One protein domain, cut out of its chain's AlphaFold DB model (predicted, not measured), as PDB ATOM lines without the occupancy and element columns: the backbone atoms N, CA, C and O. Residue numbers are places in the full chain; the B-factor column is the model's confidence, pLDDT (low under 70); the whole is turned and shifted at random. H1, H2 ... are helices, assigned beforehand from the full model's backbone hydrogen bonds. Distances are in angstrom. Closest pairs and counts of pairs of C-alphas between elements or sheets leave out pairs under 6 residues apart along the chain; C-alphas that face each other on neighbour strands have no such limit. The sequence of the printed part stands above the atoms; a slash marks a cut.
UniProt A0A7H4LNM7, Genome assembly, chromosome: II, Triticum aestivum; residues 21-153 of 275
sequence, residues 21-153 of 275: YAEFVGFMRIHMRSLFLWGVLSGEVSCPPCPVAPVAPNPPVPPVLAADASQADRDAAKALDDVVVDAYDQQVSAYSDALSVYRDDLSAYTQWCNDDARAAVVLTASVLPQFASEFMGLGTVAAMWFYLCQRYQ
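AT A GLANCE: This is residues 21 to 153 of the 275 residues of the protein "Genome assembly, chromosome: II" of Triticum aestivum (UniProt A0A7H4LNM7). The model is a long shaft with a small head: H3 makes the length, and the short helices H1, H2, H4 and H5 gather near its last part. Between H2 and H3, residues 43 to 70 run out beside H3 without a named element, and residues 67 to 72 stick out at the far tip, where the backbone folds back into H3. The printed part has 133 residues with five named helices, in the order H1, H2, H3, H4, H5, and no named strand; the class is all helix. The whole is extended, with a radius of gyration of the C-alphas of 27.8 A and spans of 89 by 25 by 19 A.

IN THESE COORDINATES: Find C-alpha 21 at (-1.931, 28.058, -6.548); here H1 begins, and it runs over residues 21 to 34 for 20.0 A. Next look at residues 38 to 42, which are H2, 5.9 A long. Then go to C-alpha 71 at (83.172, 46.563, -10.342), where H3 begins; it covers residues 71 to 125 and 79.0 A. H4 follows as residues 129 to 135, 10.4 A long. H5, residues 141 to 152, is 16.4 A long and ends with C-alpha 152 at (-0.413, 27.925, -12.960).

HOW THE PARTS SIT: Start at H2, the hub, which touches three helices. H1 touches it only at the corner by their link, with residues 29 to 33 alone; their closest C-alphas, of Met 32 and Trp 38, are 4.7 A apart. H3 touches H2 with residues 112 to 120 alone, closest at the C-alphas of Val 40 and Asp 116, 6.1 A. H5 touches H2 with residues 141 to 146 alone, closest at the C-alphas of Leu 41 and Ala 142, 4.8 A. Residues 116 to 123 of H3 touch residues 141 to 145 of H5, closest at the C-alphas of Ala 120 and Val 141, 5.1 A; the two helices run the same way at a shallow tilt of 31 degrees. H4 is close to H3 but not clearly touching, with the closest C-alphas, of Thr 124 and Ala 132, 5.4 A apart. H1 and H4 are apart. In H1, H2, H3 and H5 every O i to N i+4 pair is within hydrogen-bond range; in H4 1 of 3 is, beside 3 of 4 O i to N i+3 pairs.

THE WHOLE: Look for the two C-alphas farthest apart at Glu 23 and Asp 68, 89.8 A. The printed part has no cut. The link from H2 to H3 is long, with 28 residues; the other links are tight. The mean pLDDT of the printed part is 91.6, and no printed residue is under 70.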
ATOM      1  N   TYR A  21      -3.176  27.384  -6.166       79.44
ATOM      2  CA  TYR A  21      -1.931  28.058  -6.548       79.44
ATOM      3  C   TYR A  21      -1.636  29.283  -5.664       79.44
ATOM      4  O   TYR A  21      -0.519  29.455  -5.185       79.44
ATOM      5  N   ALA A  22      -2.646  30.113  -5.383       76.69
ATOM      6  CA  ALA A  22      -2.483  31.305  -4.547       76.69
ATOM      7  C   ALA A  22      -2.092  30.967  -3.095       76.69
ATOM      8  O   ALA A  22      -1.257  31.644  -2.496       76.69
ATOM      9  N   GLU A  23      -2.676  29.905  -2.538       77.50
ATOM     10  CA  GLU A  23      -2.363  29.425  -1.192       77.50
ATOM     11  C   GLU A  23      -0.952  28.825  -1.138       77.50
ATOM     12  O   GLU A  23      -0.171  29.172  -0.251       77.50
ATOM     13  N   PHE A  24      -0.582  28.025  -2.143       84.69
ATOM     14  CA  PHE A  24       0.780  27.524  -2.325       84.69
ATOM     15  C   PHE A  24       1.806  28.661  -2.362       84.69
ATOM     16  O   PHE A  24       2.779  28.626  -1.610       84.69
ATOM     17  N   VAL A  25       1.579  29.702  -3.170       86.50
ATOM     18  CA  VAL A  25       2.476  30.869  -3.230       86.50
ATOM     19  C   VAL A  25       2.592  31.551  -1.865       86.50
ATOM     20  O   VAL A  25       3.691  31.942  -1.463       86.50
ATOM     21  N   GLY A  26       1.482  31.670  -1.131       84.12
ATOM     22  CA  GLY A  26       1.465  32.203   0.230       84.12
ATOM     23  C   GLY A  26       2.341  31.395   1.192       84.12
ATOM     24  O   GLY A  26       3.204  31.968   1.864       84.12
ATOM     25  N   PHE A  27       2.170  30.071   1.220       85.69
ATOM     26  CA  PHE A  27       2.981  29.179   2.052       85.69
ATOM     27  C   PHE A  27       4.456  29.202   1.661       85.69
ATOM     28  O   PHE A  27       5.308  29.356   2.537       85.69
ATOM     29  N   MET A  28       4.763  29.134   0.364       89.94
ATOM     30  CA  MET A  28       6.136  29.212  -0.139       89.94
ATOM     31  C   MET A  28       6.806  30.514   0.272       89.94
ATOM     32  O   MET A  28       7.940  30.496   0.745       89.94
ATOM     33  N   ARG A  29       6.099  31.645   0.174       89.25
ATOM     34  CA  ARG A  29       6.627  32.937   0.611       89.25
ATOM     35  C   ARG A  29       6.972  32.939   2.094       89.25
ATOM     36  O   ARG A  29       8.054  33.392   2.457       89.25
ATOM     37  N   ILE A  30       6.083  32.448   2.954       86.19
ATOM     38  CA  ILE A  30       6.326  32.414   4.403       86.19
ATOM     39  C   ILE A  30       7.490  31.473   4.726       86.19
ATOM     40  O   ILE A  30       8.439  31.871   5.406       86.19
ATOM     41  N   HIS A  31       7.448  30.247   4.201       89.06
ATOM     42  CA  HIS A  31       8.444  29.223   4.483       89.06
ATOM     43  C   HIS A  31       9.830  29.635   3.980       89.06
ATOM     44  O   HIS A  31      10.788  29.654   4.751       89.06
ATOM     45  N   MET A  32       9.946  30.088   2.732       91.81
ATOM     46  CA  MET A  32      11.229  30.511   2.170       91.81
ATOM     47  C   MET A  32      11.787  31.768   2.832       91.81
ATOM     48  O   MET A  32      13.002  31.878   2.978       91.81
ATOM     49  N   ARG A  33      10.943  32.708   3.286       91.75
ATOM     50  CA  ARG A  33      11.418  33.857   4.078       91.75
ATOM     51  C   ARG A  33      11.991  33.417   5.419       91.75
ATOM     52  O   ARG A  33      13.011  33.959   5.822       91.75
ATOM     53  N   SER A  34      11.390  32.416   6.068       90.62
ATOM     54  CA  SER A  34      11.940  31.852   7.310       90.62
ATOM     55  C   SER A  34      13.307  31.184   7.113       90.62
ATOM     56  O   SER A  34      14.101  31.125   8.045       90.62
ATOM     57  N   LEU A  35      13.597  30.733   5.888       92.75
ATOM     58  CA  LEU A  35      14.871  30.129   5.498       92.75
ATOM     59  C   LEU A  35      15.852  31.124   4.855       92.75
ATOM     60  O   LEU A  35      16.955  30.717   4.499       92.75
ATOM     61  N   PHE A  36      15.463  32.395   4.695       95.06
ATOM     62  CA  PHE A  36      16.191  33.426   3.936       95.06
ATOM     63  C   PHE A  36      16.414  33.103   2.447       95.06
ATOM     64  O   PHE A  36      17.261  33.701   1.796       95.06
ATOM     65  N   LEU A  37      15.612  32.204   1.879       96.44
ATOM     66  CA  LEU A  37      15.731  31.739   0.493       96.44
ATOM     67  C   LEU A  37      14.751  32.421  -0.468       96.44
ATOM     68  O   LEU A  37      14.851  32.237  -1.678       96.44
ATOM     69  N   TRP A  38      13.797  33.210   0.045       95.44
ATOM     70  CA  TRP A  38      12.766  33.831  -0.797       95.44
ATOM     71  C   TRP A  38      13.358  34.715  -1.892       95.44
ATOM     72  O   TRP A  38      12.898  34.622  -3.019       95.44
ATOM     73  N   GLY A  39      14.379  35.520  -1.584       94.75
ATOM     74  CA  GLY A  39      14.979  36.418  -2.573       94.75
ATOM     75  C   GLY A  39      15.656  35.676  -3.728       94.75
ATOM     76  O   GLY A  39      15.586  36.126  -4.868       94.75
ATOM     77  N   VAL A  40      16.251  34.511  -3.458       96.44
ATOM     78  CA  VAL A  40      16.831  33.644  -4.497       96.44
ATOM     79  C   VAL A  40      15.718  32.958  -5.296       96.44
ATOM     80  O   VAL A  40      15.749  32.972  -6.523       96.44
ATOM     81  N   LEU A  41      14.676  32.449  -4.620       95.94
ATOM     82  CA  LEU A  41      13.497  31.849  -5.263       95.94
ATOM     83  C   LEU A  41      12.761  32.824  -6.194       95.94
ATOM     84  O   LEU A  41      12.396  32.454  -7.304       95.94
ATOM     85  N   SER A  42      12.503  34.048  -5.737       93.69
ATOM     86  CA  SER A  42      11.753  35.050  -6.498       93.69
ATOM     87  C   SER A  42      12.588  35.741  -7.575       93.69
ATOM     88  O   SER A  42      12.029  36.476  -8.387       93.69
ATOM     89  N   GLY A  43      13.906  35.516  -7.593       93.31
ATOM     90  CA  GLY A  43      14.843  36.206  -8.476       93.31
ATOM     91  C   GLY A  43      15.164  37.645  -8.054       93.31
ATOM     92  O   GLY A  43      15.839  38.350  -8.799       93.31
ATOM     93  N   GLU A  44      14.721  38.092  -6.871       93.12
ATOM     94  CA  GLU A  44      15.106  39.391  -6.289       93.12
ATOM     95  C   GLU A  44      16.623  39.469  -6.027       93.12
ATOM     96  O   GLU A  44      17.222  40.534  -6.155       93.12
ATOM     97  N   VAL A  45      17.251  38.338  -5.686       93.75
ATOM     98  CA  VAL A  45      18.702  38.208  -5.498       93.75
ATOM     99  C   VAL A  45      19.297  37.509  -6.715       93.75
ATOM    100  O   VAL A  45      19.205  36.290  -6.865       93.75
ATOM    101  N   SER A  46      19.925  38.295  -7.587       93.25
ATOM    102  CA  SER A  46      20.599  37.780  -8.782       93.25
ATOM    103  C   SER A  46      21.888  37.033  -8.439       93.25
ATOM    104  O   SER A  46      22.558  37.353  -7.458       93.25
ATOM    105  N   CYS A  47      22.244  36.059  -9.279       94.69
ATOM    106  CA  CYS A  47      23.529  35.373  -9.196       94.69
ATOM    107  C   CYS A  47      24.669  36.384  -9.395       94.69
ATOM    108  O   CYS A  47      24.653  37.104 -10.401       94.69
ATOM    109  N   PRO A  48      25.649  36.464  -8.479       94.56
ATOM    110  CA  PRO A  48      26.852  37.245  -8.727       94.56
ATOM    111  C   PRO A  48      27.660  36.621  -9.882       94.56
ATOM    112  O   PRO A  48      27.542  35.421 -10.148       94.56
ATOM    113  N   PRO A  49      28.485  37.407 -10.594       93.88
ATOM    114  CA  PRO A  49      29.344  36.864 -11.639       93.88
ATOM    115  C   PRO A  49      30.319  35.836 -11.051       93.88
ATOM    116  O   PRO A  49      30.781  35.983  -9.921       93.88
ATOM    117  N   CYS A  50      30.650  34.805 -11.830       93.81
ATOM    118  CA  CYS A  50      31.677  33.847 -11.433       93.81
ATOM    119  C   CYS A  50      33.034  34.575 -11.361       93.81
ATOM    120  O   CYS A  50      33.462  35.137 -12.375       93.81
ATOM    121  N   PRO A  51      33.695  34.608 -10.193       95.50
ATOM    122  CA  PRO A  51      34.930  35.357 -10.033       95.50
ATOM    123  C   PRO A  51      36.091  34.671 -10.748       95.50
ATOM    124  O   PRO A  51      36.180  33.445 -10.816       95.50
ATOM    125  N   VAL A  52      37.012  35.483 -11.261       94.88
ATOM    126  CA  VAL A  52      38.201  35.015 -11.980       94.88
ATOM    127  C   VAL A  52      39.407  35.120 -11.059       94.88
ATOM    128  O   VAL A  52      39.667  36.179 -10.492       94.88
ATOM    129  N   ALA A  53      40.147  34.021 -10.911       94.88
ATOM    130  CA  ALA A  53      41.333  33.995 -10.066       94.88
ATOM    131  C   ALA A  53      42.424  34.938 -10.615       94.88
ATOM    132  O   ALA A  53      42.711  34.893 -11.818       94.88
ATOM    133  N   PRO A  54      43.057  35.768  -9.764       95.25
ATOM    134  CA  PRO A  54      44.178  36.597 -10.186       95.25
ATOM    135  C   PRO A  54      45.391  35.727 -10.529       95.25
ATOM    136  O   PRO A  54      45.597  34.652  -9.961       95.25
ATOM    137  N   VAL A  55      46.214  36.203 -11.461       94.75
ATOM    138  CA  VAL A  55      47.426  35.501 -11.903       94.75
ATOM    139  C   VAL A  55      48.588  35.877 -10.989       94.75
ATOM    140  O   VAL A  55      48.837  37.059 -10.761       94.75
ATOM    141  N   ALA A  56      49.297  34.875 -10.470       93.81
ATOM    142  CA  ALA A  56      50.469  35.101  -9.633       93.81
ATOM    143  C   ALA A  56      51.615  35.739 -10.445       93.81
ATOM    144  O   ALA A  56      51.848  35.325 -11.585       93.81
ATOM    145  N   PRO A  57      52.343  36.722  -9.881       94.12
ATOM    146  CA  PRO A  57      53.503  37.303 -10.539       94.12
ATOM    147  C   PRO A  57      54.640  36.284 -10.645       94.12
ATOM    148  O   PRO A  57      54.826  35.432  -9.774       94.12
ATOM    149  N   ASN A  58      55.417  36.383 -11.722       92.81
ATOM    150  CA  ASN A  58      56.568  35.514 -11.934       92.81
ATOM    151  C   ASN A  58      57.783  36.055 -11.167       92.81
ATOM    152  O   ASN A  58      58.080  37.244 -11.306       92.81
ATOM    153  N   PRO A  59      58.508  35.212 -10.409       91.94
ATOM    154  CA  PRO A  59      59.724  35.632  -9.724       91.94
ATOM    155  C   PRO A  59      60.772  36.185 -10.701       91.94
ATOM    156  O   PRO A  59      60.926  35.633 -11.798       91.94
ATOM    157  N   PRO A  60      61.514  37.238 -10.318       90.56
ATOM    158  CA  PRO A  60      62.564  37.791 -11.156       90.56
ATOM    159  C   PRO A  60      63.724  36.803 -11.314       90.56
ATOM    160  O   PRO A  60      64.034  36.016 -10.417       90.56
ATOM    161  N   VAL A  61      64.365  36.832 -12.483       88.50
ATOM    162  CA  VAL A  61      65.526  35.988 -12.783       88.50
ATOM    163  C   VAL A  61      66.794  36.738 -12.367       88.50
ATOM    164  O   VAL A  61      66.990  37.852 -12.857       88.50
ATOM    165  N   PRO A  62      67.669  36.149 -11.529       84.06
ATOM    166  CA  PRO A  62      68.895  36.812 -11.100       84.06
ATOM    167  C   PRO A  62      69.806  37.190 -12.281       84.06
ATOM    168  O   PRO A  62      69.929  36.406 -13.233       84.06
ATOM    169  N   PRO A  63      70.496  38.341 -12.227       81.62
ATOM    170  CA  PRO A  63      71.421  38.756 -13.272       81.62
ATOM    171  C   PRO A  63      72.615  37.799 -13.358       81.62
ATOM    172  O   PRO A  63      73.276  37.490 -12.366       81.62
ATOM    173  N   VAL A  64      72.929  37.347 -14.574       82.69
ATOM    174  CA  VAL A  64      74.105  36.513 -14.849       82.69
ATOM    175  C   VAL A  64      75.244  37.414 -15.322       82.69
ATOM    176  O   VAL A  64      75.159  38.010 -16.393       82.69
ATOM    177  N   LEU A  65      76.316  37.507 -14.530       82.69
ATOM    178  CA  LEU A  65      77.516  38.288 -14.855       82.69
ATOM    179  C   LEU A  65      78.695  37.379 -15.224       82.69
ATOM    180  O   LEU A  65      78.856  36.293 -14.663       82.69
ATOM    181  N   ALA A  66      79.544  37.839 -16.146       81.00
ATOM    182  CA  ALA A  66      80.787  37.158 -16.503       81.00
ATOM    183  C   ALA A  66      81.813  37.223 -15.353       81.00
ATOM    184  O   ALA A  66      81.825  38.166 -14.557       81.00
ATOM    185  N   ALA A  67      82.694  36.221 -15.260       79.75
ATOM    186  CA  ALA A  67      83.671  36.117 -14.170       79.75
ATOM    187  C   ALA A  67      84.670  37.294 -14.131       79.75
ATOM    188  O   ALA A  67      85.177  37.643 -13.065       79.75
ATOM    189  N   ASP A  68      84.910  37.926 -15.277       84.69
ATOM    190  CA  ASP A  68      85.813  39.056 -15.499       84.69
ATOM    191  C   ASP A  68      85.117  40.432 -15.476       84.69
ATOM    192  O   ASP A  68      85.773  41.443 -15.726       84.69
ATOM    193  N   ALA A  69      83.822  40.499 -15.136       82.50
ATOM    194  CA  ALA A  69      83.068  41.754 -15.079       82.50
ATOM    195  C   ALA A  69      83.758  42.810 -14.193       82.50
ATOM    196  O   ALA A  69      84.346  42.479 -13.153       82.50
ATOM    197  N   SER A  70      83.672  44.091 -14.568       90.12
ATOM    198  CA  SER A  70      84.240  45.180 -13.767       90.12
ATOM    199  C   SER A  70      83.394  45.456 -12.516       90.12
ATOM    200  O   SER A  70      82.247  45.022 -12.408       90.12
ATOM    201  N   GLN A  71      83.944  46.176 -11.531       87.00
ATOM    202  CA  GLN A  71      83.172  46.563 -10.342       87.00
ATOM    203  C   GLN A  71      81.990  47.477 -10.699       87.00
ATOM    204  O   GLN A  71      80.906  47.298 -10.159       87.00
ATOM    205  N   ALA A  72      82.177  48.386 -11.661       88.88
ATOM    206  CA  ALA A  72      81.107  49.250 -12.150       88.88
ATOM    207  C   ALA A  72      79.962  48.442 -12.788       88.88
ATOM    208  O   ALA A  72      78.797  48.749 -12.550       88.88
ATOM    209  N   ASP A  73      80.284  47.372 -13.527       86.19
ATOM    210  CA  ASP A  73      79.276  46.473 -14.108       86.19
ATOM    211  C   ASP A  73      78.514  45.700 -13.021       86.19
ATOM    212  O   ASP A  73      77.303  45.509 -13.131       86.19
ATOM    213  N   ARG A  74      79.201  45.286 -11.943       86.12
ATOM    214  CA  ARG A  74      78.565  44.641 -10.780       86.12
ATOM    215  C   ARG A  74      77.616  45.592 -10.051       86.12
ATOM    216  O   ARG A  74      76.505  45.186  -9.721       86.12
ATOM    217  N   ASP A  75      78.032  46.834  -9.823       89.06
ATOM    218  CA  ASP A  75      77.221  47.836  -9.124       89.06
ATOM    219  C   ASP A  75      75.989  48.238  -9.957       89.06
ATOM    220  O   ASP A  75      74.887  48.351  -9.419       89.06
ATOM    221  N   ALA A  76      76.144  48.373 -11.279       88.50
ATOM    222  CA  ALA A  76      75.038  48.641 -12.199       88.50
ATOM    223  C   ALA A  76      74.046  47.469 -12.288       88.50
ATOM    224  O   ALA A  76      72.835  47.687 -12.254       88.50
ATOM    225  N   ALA A  77      74.539  46.229 -12.370       88.12
ATOM    226  CA  ALA A  77      73.688  45.041 -12.388       88.12
ATOM    227  C   ALA A  77      72.923  44.858 -11.074       88.12
ATOM    228  O   ALA A  77      71.754  44.492 -11.105       88.12
ATOM    229  N   LYS A  78      73.555  45.167  -9.936       89.19
ATOM    230  CA  LYS A  78      72.892  45.163  -8.633       89.19
ATOM    231  C   LYS A  78      71.803  46.233  -8.547       89.19
ATOM    232  O   LYS A  78      70.694  45.918  -8.150       89.19
ATOM    233  N   ALA A  79      72.091  47.466  -8.962       90.56
ATOM    234  CA  ALA A  79      71.087  48.529  -8.962       90.56
ATOM    235  C   ALA A  79      69.884  48.191  -9.864       90.56
ATOM    236  O   ALA A  79      68.751  48.535  -9.539       90.56
ATOM    237  N   LEU A  80      70.119  47.507 -10.990       90.56
ATOM    238  CA  LEU A  80      69.050  47.020 -11.861       90.56
ATOM    239  C   LEU A  80      68.252  45.873 -11.220       90.56
ATOM    240  O   LEU A  80      67.030  45.868 -11.325       90.56
ATOM    241  N   ASP A  81      68.928  44.927 -10.566       90.94
ATOM    242  CA  ASP A  81      68.300  43.833  -9.816       90.94
ATOM    243  C   ASP A  81      67.420  44.368  -8.680       90.94
ATOM    244  O   ASP A  81      66.257  43.990  -8.597       90.94
ATOM    245  N   ASP A  82      67.918  45.334  -7.901       92.25
ATOM    246  CA  ASP A  82      67.168  45.998  -6.828       92.25
ATOM    247  C   ASP A  82      65.859  46.619  -7.373       92.25
ATOM    248  O   ASP A  82      64.787  46.406  -6.812       92.25
ATOM    249  N   VAL A  83      65.901  47.298  -8.532       93.88
ATOM    250  CA  VAL A  83      64.698  47.862  -9.186       93.88
ATOM    251  C   VAL A  83      63.725  46.773  -9.658       93.88
ATOM    252  O   VAL A  83      62.507  46.947  -9.580       93.88
ATOM    253  N   VAL A  84      64.239  45.658 -10.182       93.38
ATOM    254  CA  VAL A  84      63.420  44.526 -10.640       93.38
ATOM    255  C   VAL A  84      62.753  43.819  -9.455       93.38
ATOM    256  O   VAL A  84      61.581  43.446  -9.555       93.38
ATOM    257  N   VAL A  85      63.465  43.667  -8.337       93.31
ATOM    258  CA  VAL A  85      62.935  43.119  -7.082       93.31
ATOM    259  C   VAL A  85      61.863  44.043  -6.507       93.31
ATOM    260  O   VAL A  85      60.767  43.567  -6.228       93.31
ATOM    261  N   ASP A  86      62.106  45.354  -6.445       93.38
ATOM    262  CA  ASP A  86      61.110  46.335  -5.990       93.38
ATOM    263  C   ASP A  86      59.826  46.282  -6.841       93.38
ATOM    264  O   ASP A  86      58.707  46.346  -6.321       93.38
ATOM    265  N   ALA A  87      59.962  46.137  -8.164       94.25
ATOM    266  CA  ALA A  87      58.823  45.987  -9.069       94.25
ATOM    267  C   ALA A  87      58.067  44.666  -8.841       94.25
ATOM    268  O   ALA A  87      56.835  44.647  -8.896       94.25
ATOM    269  N   TYR A  88      58.778  43.567  -8.574       94.81
ATOM    270  CA  TYR A  88      58.170  42.286  -8.215       94.81
ATOM    271  C   TYR A  88      57.427  42.368  -6.875       94.81
ATOM    272  O   TYR A  88      56.284  41.926  -6.796       94.81
ATOM    273  N   ASP A  89      58.007  43.002  -5.857       95.44
ATOM    274  CA  ASP A  89      57.370  43.185  -4.549       95.44
ATOM    275  C   ASP A  89      56.070  43.998  -4.662       95.44
ATOM    276  O   ASP A  89      55.048  43.641  -4.066       95.44
ATOM    277  N   GLN A  90      56.051  45.036  -5.507       95.38
ATOM    278  CA  GLN A  90      54.824  45.774  -5.832       95.38
ATOM    279  C   GLN A  90      53.776  44.889  -6.522       95.38
ATOM    280  O   GLN A  90      52.592  44.951  -6.177       95.38
ATOM    281  N   GLN A  91      54.186  44.037  -7.469       96.19
ATOM    282  CA  GLN A  91      53.281  43.086  -8.122       96.19
ATOM    283  C   GLN A  91      52.730  42.043  -7.142       96.19
ATOM    284  O   GLN A  91      51.548  41.710  -7.213       96.19
ATOM    285  N   VAL A  92      53.549  41.548  -6.209       95.88
ATOM    286  CA  VAL A  92      53.127  40.615  -5.153       95.88
ATOM    287  C   VAL A  92      52.112  41.276  -4.224       95.88
ATOM    288  O   VAL A  92      51.099  40.654  -3.900       95.88
ATOM    289  N   SER A  93      52.335  42.538  -3.844       95.31
ATOM    290  CA  SER A  93      51.368  43.306  -3.053       95.31
ATOM    291  C   SER A  93      50.029  43.433  -3.787       95.31
ATOM    292  O   SER A  93      48.993  43.072  -3.234       95.31
ATOM    293  N   ALA A  94      50.044  43.855  -5.056       96.12
ATOM    294  CA  ALA A  94      48.830  43.987  -5.863       96.12
ATOM    295  C   ALA A  94      48.105  42.643  -6.070       96.12
ATOM    296  O   ALA A  94      46.876  42.580  -6.026       96.12
ATOM    297  N   TYR A  95      48.853  41.552  -6.264       96.56
ATOM    298  CA  TYR A  95      48.305  40.198  -6.338       96.56
ATOM    299  C   TYR A  95      47.639  39.783  -5.023       96.56
ATOM    300  O   TYR A  95      46.549  39.221  -5.055       96.56
ATOM    301  N   SER A  96      48.256  40.073  -3.874       96.62
ATOM    302  CA  SER A  96      47.678  39.781  -2.558       96.62
ATOM    303  C   SER A  96      46.354  40.521  -2.347       96.62
ATOM    304  O   SER A  96      45.373  39.911  -1.913       96.62
ATOM    305  N   ASP A  97      46.297  41.803  -2.717       96.25
ATOM    306  CA  ASP A  97      45.073  42.604  -2.640       96.25
ATOM    307  C   ASP A  97      43.986  42.035  -3.563       96.25
ATOM    308  O   ASP A  97      42.871  41.761  -3.113       96.25
ATOM    309  N   ALA A  98      44.318  41.744  -4.825       96.75
ATOM    310  CA  ALA A  98      43.392  41.124  -5.776       96.75
ATOM    311  C   ALA A  98      42.905  39.741  -5.308       96.75
ATOM    312  O   ALA A  98      41.748  39.372  -5.515       96.75
ATOM    313  N   LEU A  99      43.773  38.972  -4.652       96.81
ATOM    314  CA  LEU A  99      43.453  37.654  -4.122       96.81
ATOM    315  C   LEU A  99      42.533  37.730  -2.898       96.81
ATOM    316  O   LEU A  99      41.725  36.821  -2.698       96.81
ATOM    317  N   SER A 100      42.615  38.799  -2.103       95.69
ATOM    318  CA  SER A 100      41.651  39.055  -1.027       95.69
ATOM    319  C   SER A 100      40.244  39.303  -1.585       95.69
ATOM    320  O   SER A 100      39.313  38.601  -1.196       95.69
ATOM    321  N   VAL A 101      40.120  40.170  -2.596       96.31
ATOM    322  CA  VAL A 101      38.848  40.464  -3.280       96.31
ATOM    323  C   VAL A 101      38.274  39.208  -3.937       96.31
ATOM    324  O   VAL A 101      37.111  38.872  -3.729       96.31
ATOM    325  N   TYR A 102      39.106  38.446  -4.656       97.19
ATOM    326  CA  TYR A 102      38.694  37.185  -5.277       97.19
ATOM    327  C   TYR A 102      38.108  36.187  -4.267       97.19
ATOM    328  O   TYR A 102      37.136  35.500  -4.576       97.19
ATOM    329  N   ARG A 103      38.686  36.081  -3.062       97.31
ATOM    330  CA  ARG A 103      38.175  35.176  -2.020       97.31
ATOM    331  C   ARG A 103      36.792  35.597  -1.531       97.31
ATOM    332  O   ARG A 103      35.944  34.724  -1.344       97.31
ATOM    333  N   ASP A 104      36.571  36.893  -1.348       96.50
ATOM    334  CA  ASP A 104      35.279  37.426  -0.916       96.50
ATOM    335  C   ASP A 104      34.209  37.212  -1.997       96.50
ATOM    336  O   ASP A 104      33.136  36.671  -1.708       96.50
ATOM    337  N   ASP A 105      34.535  37.513  -3.257       97.06
ATOM    338  CA  ASP A 105      33.640  37.283  -4.395       97.06
ATOM    339  C   ASP A 105      33.324  35.790  -4.580       97.06
ATOM    340  O   ASP A 105      32.175  35.410  -4.818       97.06
ATOM    341  N   LEU A 106      34.323  34.913  -4.426       97.56
ATOM    342  CA  LEU A 106      34.142  33.460  -4.512       97.56
ATOM    343  C   LEU A 106      33.257  32.934  -3.389       97.56
ATOM    344  O   LEU A 106      32.423  32.057  -3.627       97.56
ATOM    345  N   SER A 107      33.414  33.471  -2.180       97.38
ATOM    346  CA  SER A 107      32.557  33.153  -1.041       97.38
ATOM    347  C   SER A 107      31.106  33.548  -1.326       97.38
ATOM    348  O   SER A 107      30.207  32.716  -1.191       97.38
ATOM    349  N   ALA A 108      30.874  34.771  -1.816       96.69
ATOM    350  CA  ALA A 108      29.542  35.255  -2.174       96.69
ATOM    351  C   ALA A 108      28.899  34.426  -3.302       96.69
ATOM    352  O   ALA A 108      27.737  34.028  -3.190       96.69
ATOM    353  N   TYR A 109      29.658  34.112  -4.357       97.62
ATOM    354  CA  TYR A 109      29.207  33.261  -5.460       97.62
ATOM    355  C   TYR A 109      28.833  31.856  -4.992       97.62
ATOM    356  O   TYR A 109      27.734  31.371  -5.264       97.62
ATOM    357  N   THR A 110      29.714  31.223  -4.219       97.62
ATOM    358  CA  THR A 110      29.488  29.872  -3.696       97.62
ATOM    359  C   THR A 110      28.280  29.836  -2.763       97.62
ATOM    360  O   THR A 110      27.463  28.919  -2.841       97.62
ATOM    361  N   GLN A 111      28.130  30.849  -1.903       97.44
ATOM    362  CA  GLN A 111      26.975  30.974  -1.019       97.44
ATOM    363  C   GLN A 111      25.673  31.097  -1.816       97.44
ATOM    364  O   GLN A 111      24.713  30.389  -1.515       97.44
ATOM    365  N   TRP A 112      25.651  31.922  -2.866       98.00
ATOM    366  CA  TRP A 112      24.483  32.048  -3.735       98.00
ATOM    367  C   TRP A 112      24.124  30.715  -4.405       98.00
ATOM    368  O   TRP A 112      22.963  30.312  -4.365       98.00
ATOM    369  N   CYS A 113      25.102  29.981  -4.951       97.69
ATOM    370  CA  CYS A 113      24.866  28.665  -5.557       97.69
ATOM    371  C   CYS A 113      24.288  27.654  -4.555       97.69
ATOM    372  O   CYS A 113      23.389  26.882  -4.893       97.69
ATOM    373  N   ASN A 114      24.777  27.668  -3.312       97.62
ATOM    374  CA  ASN A 114      24.241  26.820  -2.249       97.62
ATOM    375  C   ASN A 114      22.789  27.182  -1.919       97.62
ATOM    376  O   ASN A 114      21.960  26.291  -1.731       97.62
ATOM    377  N   ASP A 115      22.468  28.472  -1.850       97.81
ATOM    378  CA  ASP A 115      21.115  28.936  -1.558       97.81
ATOM    379  C   ASP A 115      20.140  28.651  -2.712       97.81
ATOM    380  O   ASP A 115      19.018  28.210  -2.449       97.81
ATOM    381  N   ASP A 116      20.573  28.783  -3.970       98.00
ATOM    382  CA  ASP A 116      19.802  28.381  -5.159       98.00
ATOM    383  C   ASP A 116      19.466  26.880  -5.117       98.00
ATOM    384  O   ASP A 116      18.295  26.498  -5.194       98.00
ATOM    385  N   ALA A 117      20.458  26.026  -4.845       96.75
ATOM    386  CA  ALA A 117      20.253  24.584  -4.719       96.75
ATOM    387  C   ALA A 117      19.326  24.215  -3.545       96.75
ATOM    388  O   ALA A 117      18.425  23.381  -3.688       96.75
ATOM    389  N   ARG A 118      19.499  24.847  -2.375       96.19
ATOM    390  CA  ARG A 118      18.625  24.635  -1.204       96.19
ATOM    391  C   ARG A 118      17.185  25.026  -1.510       96.19
ATOM    392  O   ARG A 118      16.258  24.301  -1.144       96.19
ATOM    393  N   ALA A 119      16.991  26.151  -2.189       95.69
ATOM    394  CA  ALA A 119      15.674  26.607  -2.590       95.69
ATOM    395  C   ALA A 119      15.036  25.653  -3.612       95.69
ATOM    396  O   ALA A 119      13.847  25.348  -3.498       95.69
ATOM    397  N   ALA A 120      15.814  25.120  -4.559       94.88
ATOM    398  CA  ALA A 120      15.338  24.133  -5.526       94.88
ATOM    399  C   ALA A 120      14.839  22.849  -4.846       94.88
ATOM    400  O   ALA A 120      13.770  22.344  -5.196       94.88
ATOM    401  N   VAL A 121      15.542  22.357  -3.821       93.12
ATOM    402  CA  VAL A 121      15.097  21.195  -3.030       93.12
ATOM    403  C   VAL A 121      13.756  21.469  -2.351       93.12
ATOM    404  O   VAL A 121      12.846  20.647  -2.428       93.12
ATOM    405  N   VAL A 122      13.599  22.632  -1.714       91.94
ATOM    406  CA  VAL A 122      12.332  22.993  -1.062       91.94
ATOM    407  C   VAL A 122      11.209  23.106  -2.095       91.94
ATOM    408  O   VAL A 122      10.135  22.549  -1.881       91.94
ATOM    409  N   LEU A 123      11.445  23.777  -3.227       91.62
ATOM    410  CA  LEU A 123      10.435  23.960  -4.271       91.62
ATOM    411  C   LEU A 123       9.974  22.623  -4.864       91.62
ATOM    412  O   LEU A 123       8.775  22.365  -4.948       91.62
ATOM    413  N   THR A 124      10.918  21.760  -5.236       90.38
ATOM    414  CA  THR A 124      10.633  20.444  -5.827       90.38
ATOM    415  C   THR A 124       9.944  19.502  -4.843       90.38
ATOM    416  O   THR A 124       9.031  18.780  -5.235       90.38
ATOM    417  N   ALA A 125      10.307  19.548  -3.557       88.38
ATOM    418  CA  ALA A 125       9.649  18.768  -2.510       88.38
ATOM    419  C   ALA A 125       8.243  19.282  -2.146       88.38
ATOM    420  O   ALA A 125       7.463  18.547  -1.537       88.38
ATOM    421  N   SER A 126       7.920  20.530  -2.504       86.50
ATOM    422  CA  SER A 126       6.635  21.174  -2.199       86.50
ATOM    423  C   SER A 126       5.558  20.937  -3.262       86.50
ATOM    424  O   SER A 126       4.431  21.407  -3.107       86.50
ATOM    425  N   VAL A 127       5.884  20.224  -4.342       84.25
ATOM    426  CA  VAL A 127       4.963  19.909  -5.443       84.25
ATOM    427  C   VAL A 127       4.948  18.406  -5.717       84.25
ATOM    428  O   VAL A 127       5.874  17.682  -5.349       84.25
ATOM    429  N   LEU A 128       3.904  17.903  -6.384       84.62
ATOM    430  CA  LEU A 128       3.889  16.494  -6.792       84.62
ATOM    431  C   LEU A 128       5.006  16.199  -7.815       84.62
ATOM    432  O   LEU A 128       5.267  17.041  -8.678       84.62
ATOM    433  N   PRO A 129       5.613  14.993  -7.795       86.38
ATOM    434  CA  PRO A 129       6.732  14.642  -8.677       86.38
ATOM    435  C   PRO A 129       6.461  14.868 -10.170       86.38
ATOM    436  O   PRO A 129       7.345  15.307 -10.901       86.38
ATOM    437  N   GLN A 130       5.226  14.624 -10.615       85.00
ATOM    438  CA  GLN A 130       4.798  14.881 -11.994       85.00
ATOM    439  C   GLN A 130       4.953  16.354 -12.402       85.00
ATOM    440  O   GLN A 130       5.406  16.625 -13.506       85.00
ATOM    441  N   PHE A 131       4.668  17.298 -11.501       84.69
ATOM    442  CA  PHE A 131       4.848  18.728 -11.754       84.69
ATOM    443  C   PHE A 131       6.314  19.134 -11.620       84.69
ATOM    444  O   PHE A 131       6.806  19.896 -12.444       84.69
ATOM    445  N   ALA A 132       7.030  18.588 -10.627       88.25
ATOM    446  CA  ALA A 132       8.466  18.831 -10.472       88.25
ATOM    447  C   ALA A 132       9.236  18.491 -11.755       88.25
ATOM    448  O   ALA A 132      10.110  19.247 -12.181       88.25
ATOM    449  N   SER A 133       8.877  17.384 -12.411       90.75
ATOM    450  CA  SER A 133       9.537  16.934 -13.641       90.75
ATOM    451  C   SER A 133       9.486  17.950 -14.789       90.75
ATOM    452  O   SER A 133      10.381  17.949 -15.629       90.75
ATOM    453  N   GLU A 134       8.504  18.859 -14.793       90.44
ATOM    454  CA  GLU A 134       8.345  19.880 -15.834       90.44
ATOM    455  C   GLU A 134       9.377  21.015 -15.731       90.44
ATOM    456  O   GLU A 134       9.661  21.666 -16.735       90.44
ATOM    457  N   PHE A 135       9.936  21.262 -14.540       91.12
ATOM    458  CA  PHE A 135      10.807  22.416 -14.288       91.12
ATOM    459  C   PHE A 135      12.168  22.075 -13.672       91.12
ATOM    460  O   PHE A 135      13.060  22.918 -13.705       91.12
ATOM    461  N   MET A 136      12.380  20.862 -13.147       89.81
ATOM    462  CA  MET A 136      13.647  20.463 -12.504       89.81
ATOM    463  C   MET A 136      14.893  20.615 -13.395       89.81
ATOM    464  O   MET A 136      15.998  20.698 -12.871       89.81
ATOM    465  N   GLY A 137      14.734  20.655 -14.723       89.25
ATOM    466  CA  GLY A 137      15.834  20.865 -15.672       89.25
ATOM    467  C   GLY A 137      16.214  22.331 -15.918       89.25
ATOM    468  O   GLY A 137      17.102  22.592 -16.726       89.25
ATOM    469  N   LEU A 138      15.535  23.292 -15.287       94.56
ATOM    470  CA  LEU A 138      15.829  24.715 -15.460       94.56
ATOM    471  C   LEU A 138      17.060  25.129 -14.643       94.56
ATOM    472  O   LEU A 138      17.299  24.618 -13.554       94.56
ATOM    473  N   GLY A 139      17.843  26.066 -15.186       93.38
ATOM    474  CA  GLY A 139      19.196  26.358 -14.696       93.38
ATOM    475  C   GLY A 139      19.293  27.051 -13.333       93.38
ATOM    476  O   GLY A 139      20.372  27.059 -12.757       93.38
ATOM    477  N   THR A 140      18.207  27.635 -12.829       96.62
ATOM    478  CA  THR A 140      18.149  28.278 -11.506       96.62
ATOM    479  C   THR A 140      16.792  28.033 -10.869       96.62
ATOM    480  O   THR A 140      15.789  27.856 -11.574       96.62
ATOM    481  N   VAL A 141      16.714  28.103  -9.540       97.06
ATOM    482  CA  VAL A 141      15.424  27.993  -8.848       97.06
ATOM    483  C   VAL A 141      14.471  29.130  -9.237       97.06
ATOM    484  O   VAL A 141      13.258  28.932  -9.298       97.06
ATOM    485  N   ALA A 142      15.002  30.311  -9.564       97.38
ATOM    486  CA  ALA A 142      14.201  31.442 -10.027       97.38
ATOM    487  C   ALA A 142      13.509  31.136 -11.364       97.38
ATOM    488  O   ALA A 142      12.332  31.453 -11.543       97.38
ATOM    489  N   ALA A 143      14.201  30.456 -12.285       97.12
ATOM    490  CA  ALA A 143      13.598  29.994 -13.532       97.12
ATOM    491  C   ALA A 143      12.507  28.939 -13.277       97.12
ATOM    492  O   ALA A 143      11.442  28.994 -13.895       97.12
ATOM    493  N   MET A 144      12.733  28.025 -12.325       95.69
ATOM    494  CA  MET A 144      11.727  27.048 -11.884       95.69
ATOM    495  C   MET A 144      10.474  27.722 -11.320       95.69
ATOM    496  O   MET A 144       9.350  27.379 -11.687       95.69
ATOM    497  N   TRP A 145      10.662  28.713 -10.451       94.25
ATOM    498  CA  TRP A 145       9.575  29.488  -9.869       94.25
ATOM    499  C   TRP A 145       8.789  30.256 -10.931       94.25
ATOM    500  O   TRP A 145       7.561  30.174 -10.976       94.25
ATOM    501  N   PHE A 146       9.494  30.946 -11.829       93.81
ATOM    502  CA  PHE A 146       8.882  31.693 -12.923       93.81
ATOM    503  C   PHE A 146       8.040  30.794 -13.836       93.81
ATOM    504  O   PHE A 146       6.929  31.172 -14.203       93.81
ATOM    505  N   TYR A 147       8.521  29.586 -14.144       92.69
ATOM    506  CA  TYR A 147       7.759  28.595 -14.902       92.69
ATOM    507  C   TYR A 147       6.414  28.272 -14.233       92.69
ATOM    508  O   TYR A 147       5.366  28.296 -14.882       92.69
ATOM    509  N   LEU A 148       6.425  28.023 -12.918       89.69
ATOM    510  CA  LEU A 148       5.204  27.753 -12.158       89.69
ATOM    511  C   LEU A 148       4.254  28.955 -12.158       89.69
ATOM    512  O   LEU A 148       3.050  28.772 -12.330       89.69
ATOM    513  N   CYS A 149       4.780  30.174 -12.000       87.62
ATOM    514  CA  CYS A 149       3.997  31.405 -12.124       87.62
ATOM    515  C   CYS A 149       3.343  31.522 -13.495       87.62
ATOM    516  O   CYS A 149       2.138  31.723 -13.580       87.62
ATOM    517  N   GLN A 150       4.098  31.345 -14.572       86.81
ATOM    518  CA  GLN A 150       3.567  31.502 -15.919       86.81
ATOM    519  C   GLN A 150       2.473  30.477 -16.246       86.81
ATOM    520  O   GLN A 150       1.519  30.800 -16.952       86.81
ATOM    521  N   ARG A 151       2.613  29.242 -15.753       86.00
ATOM    522  CA  ARG A 151       1.735  28.127 -16.120       86.00
ATOM    523  C   ARG A 151       0.495  28.000 -15.242       86.00
ATOM    524  O   ARG A 151      -0.566  27.653 -15.752       86.00
ATOM    525  N   TYR A 152       0.628  28.247 -13.939       83.12
ATOM    526  CA  TYR A 152      -0.413  27.925 -12.960       83.12
ATOM    527  C   TYR A 152      -1.001  29.146 -12.255       83.12
ATOM    528  O   TYR A 152      -2.045  29.011 -11.617       83.12
ATOM    529  N   GLN A 153      -0.386  30.328 -12.376       80.81
ATOM    530  CA  GLN A 153      -1.002  31.550 -11.875       80.81
ATOM    531  C   GLN A 153      -2.208  31.899 -12.754       80.81
ATOM    532  O   GLN A 153      -2.038  32.171 -13.945       80.81
TER     533      GLN A 153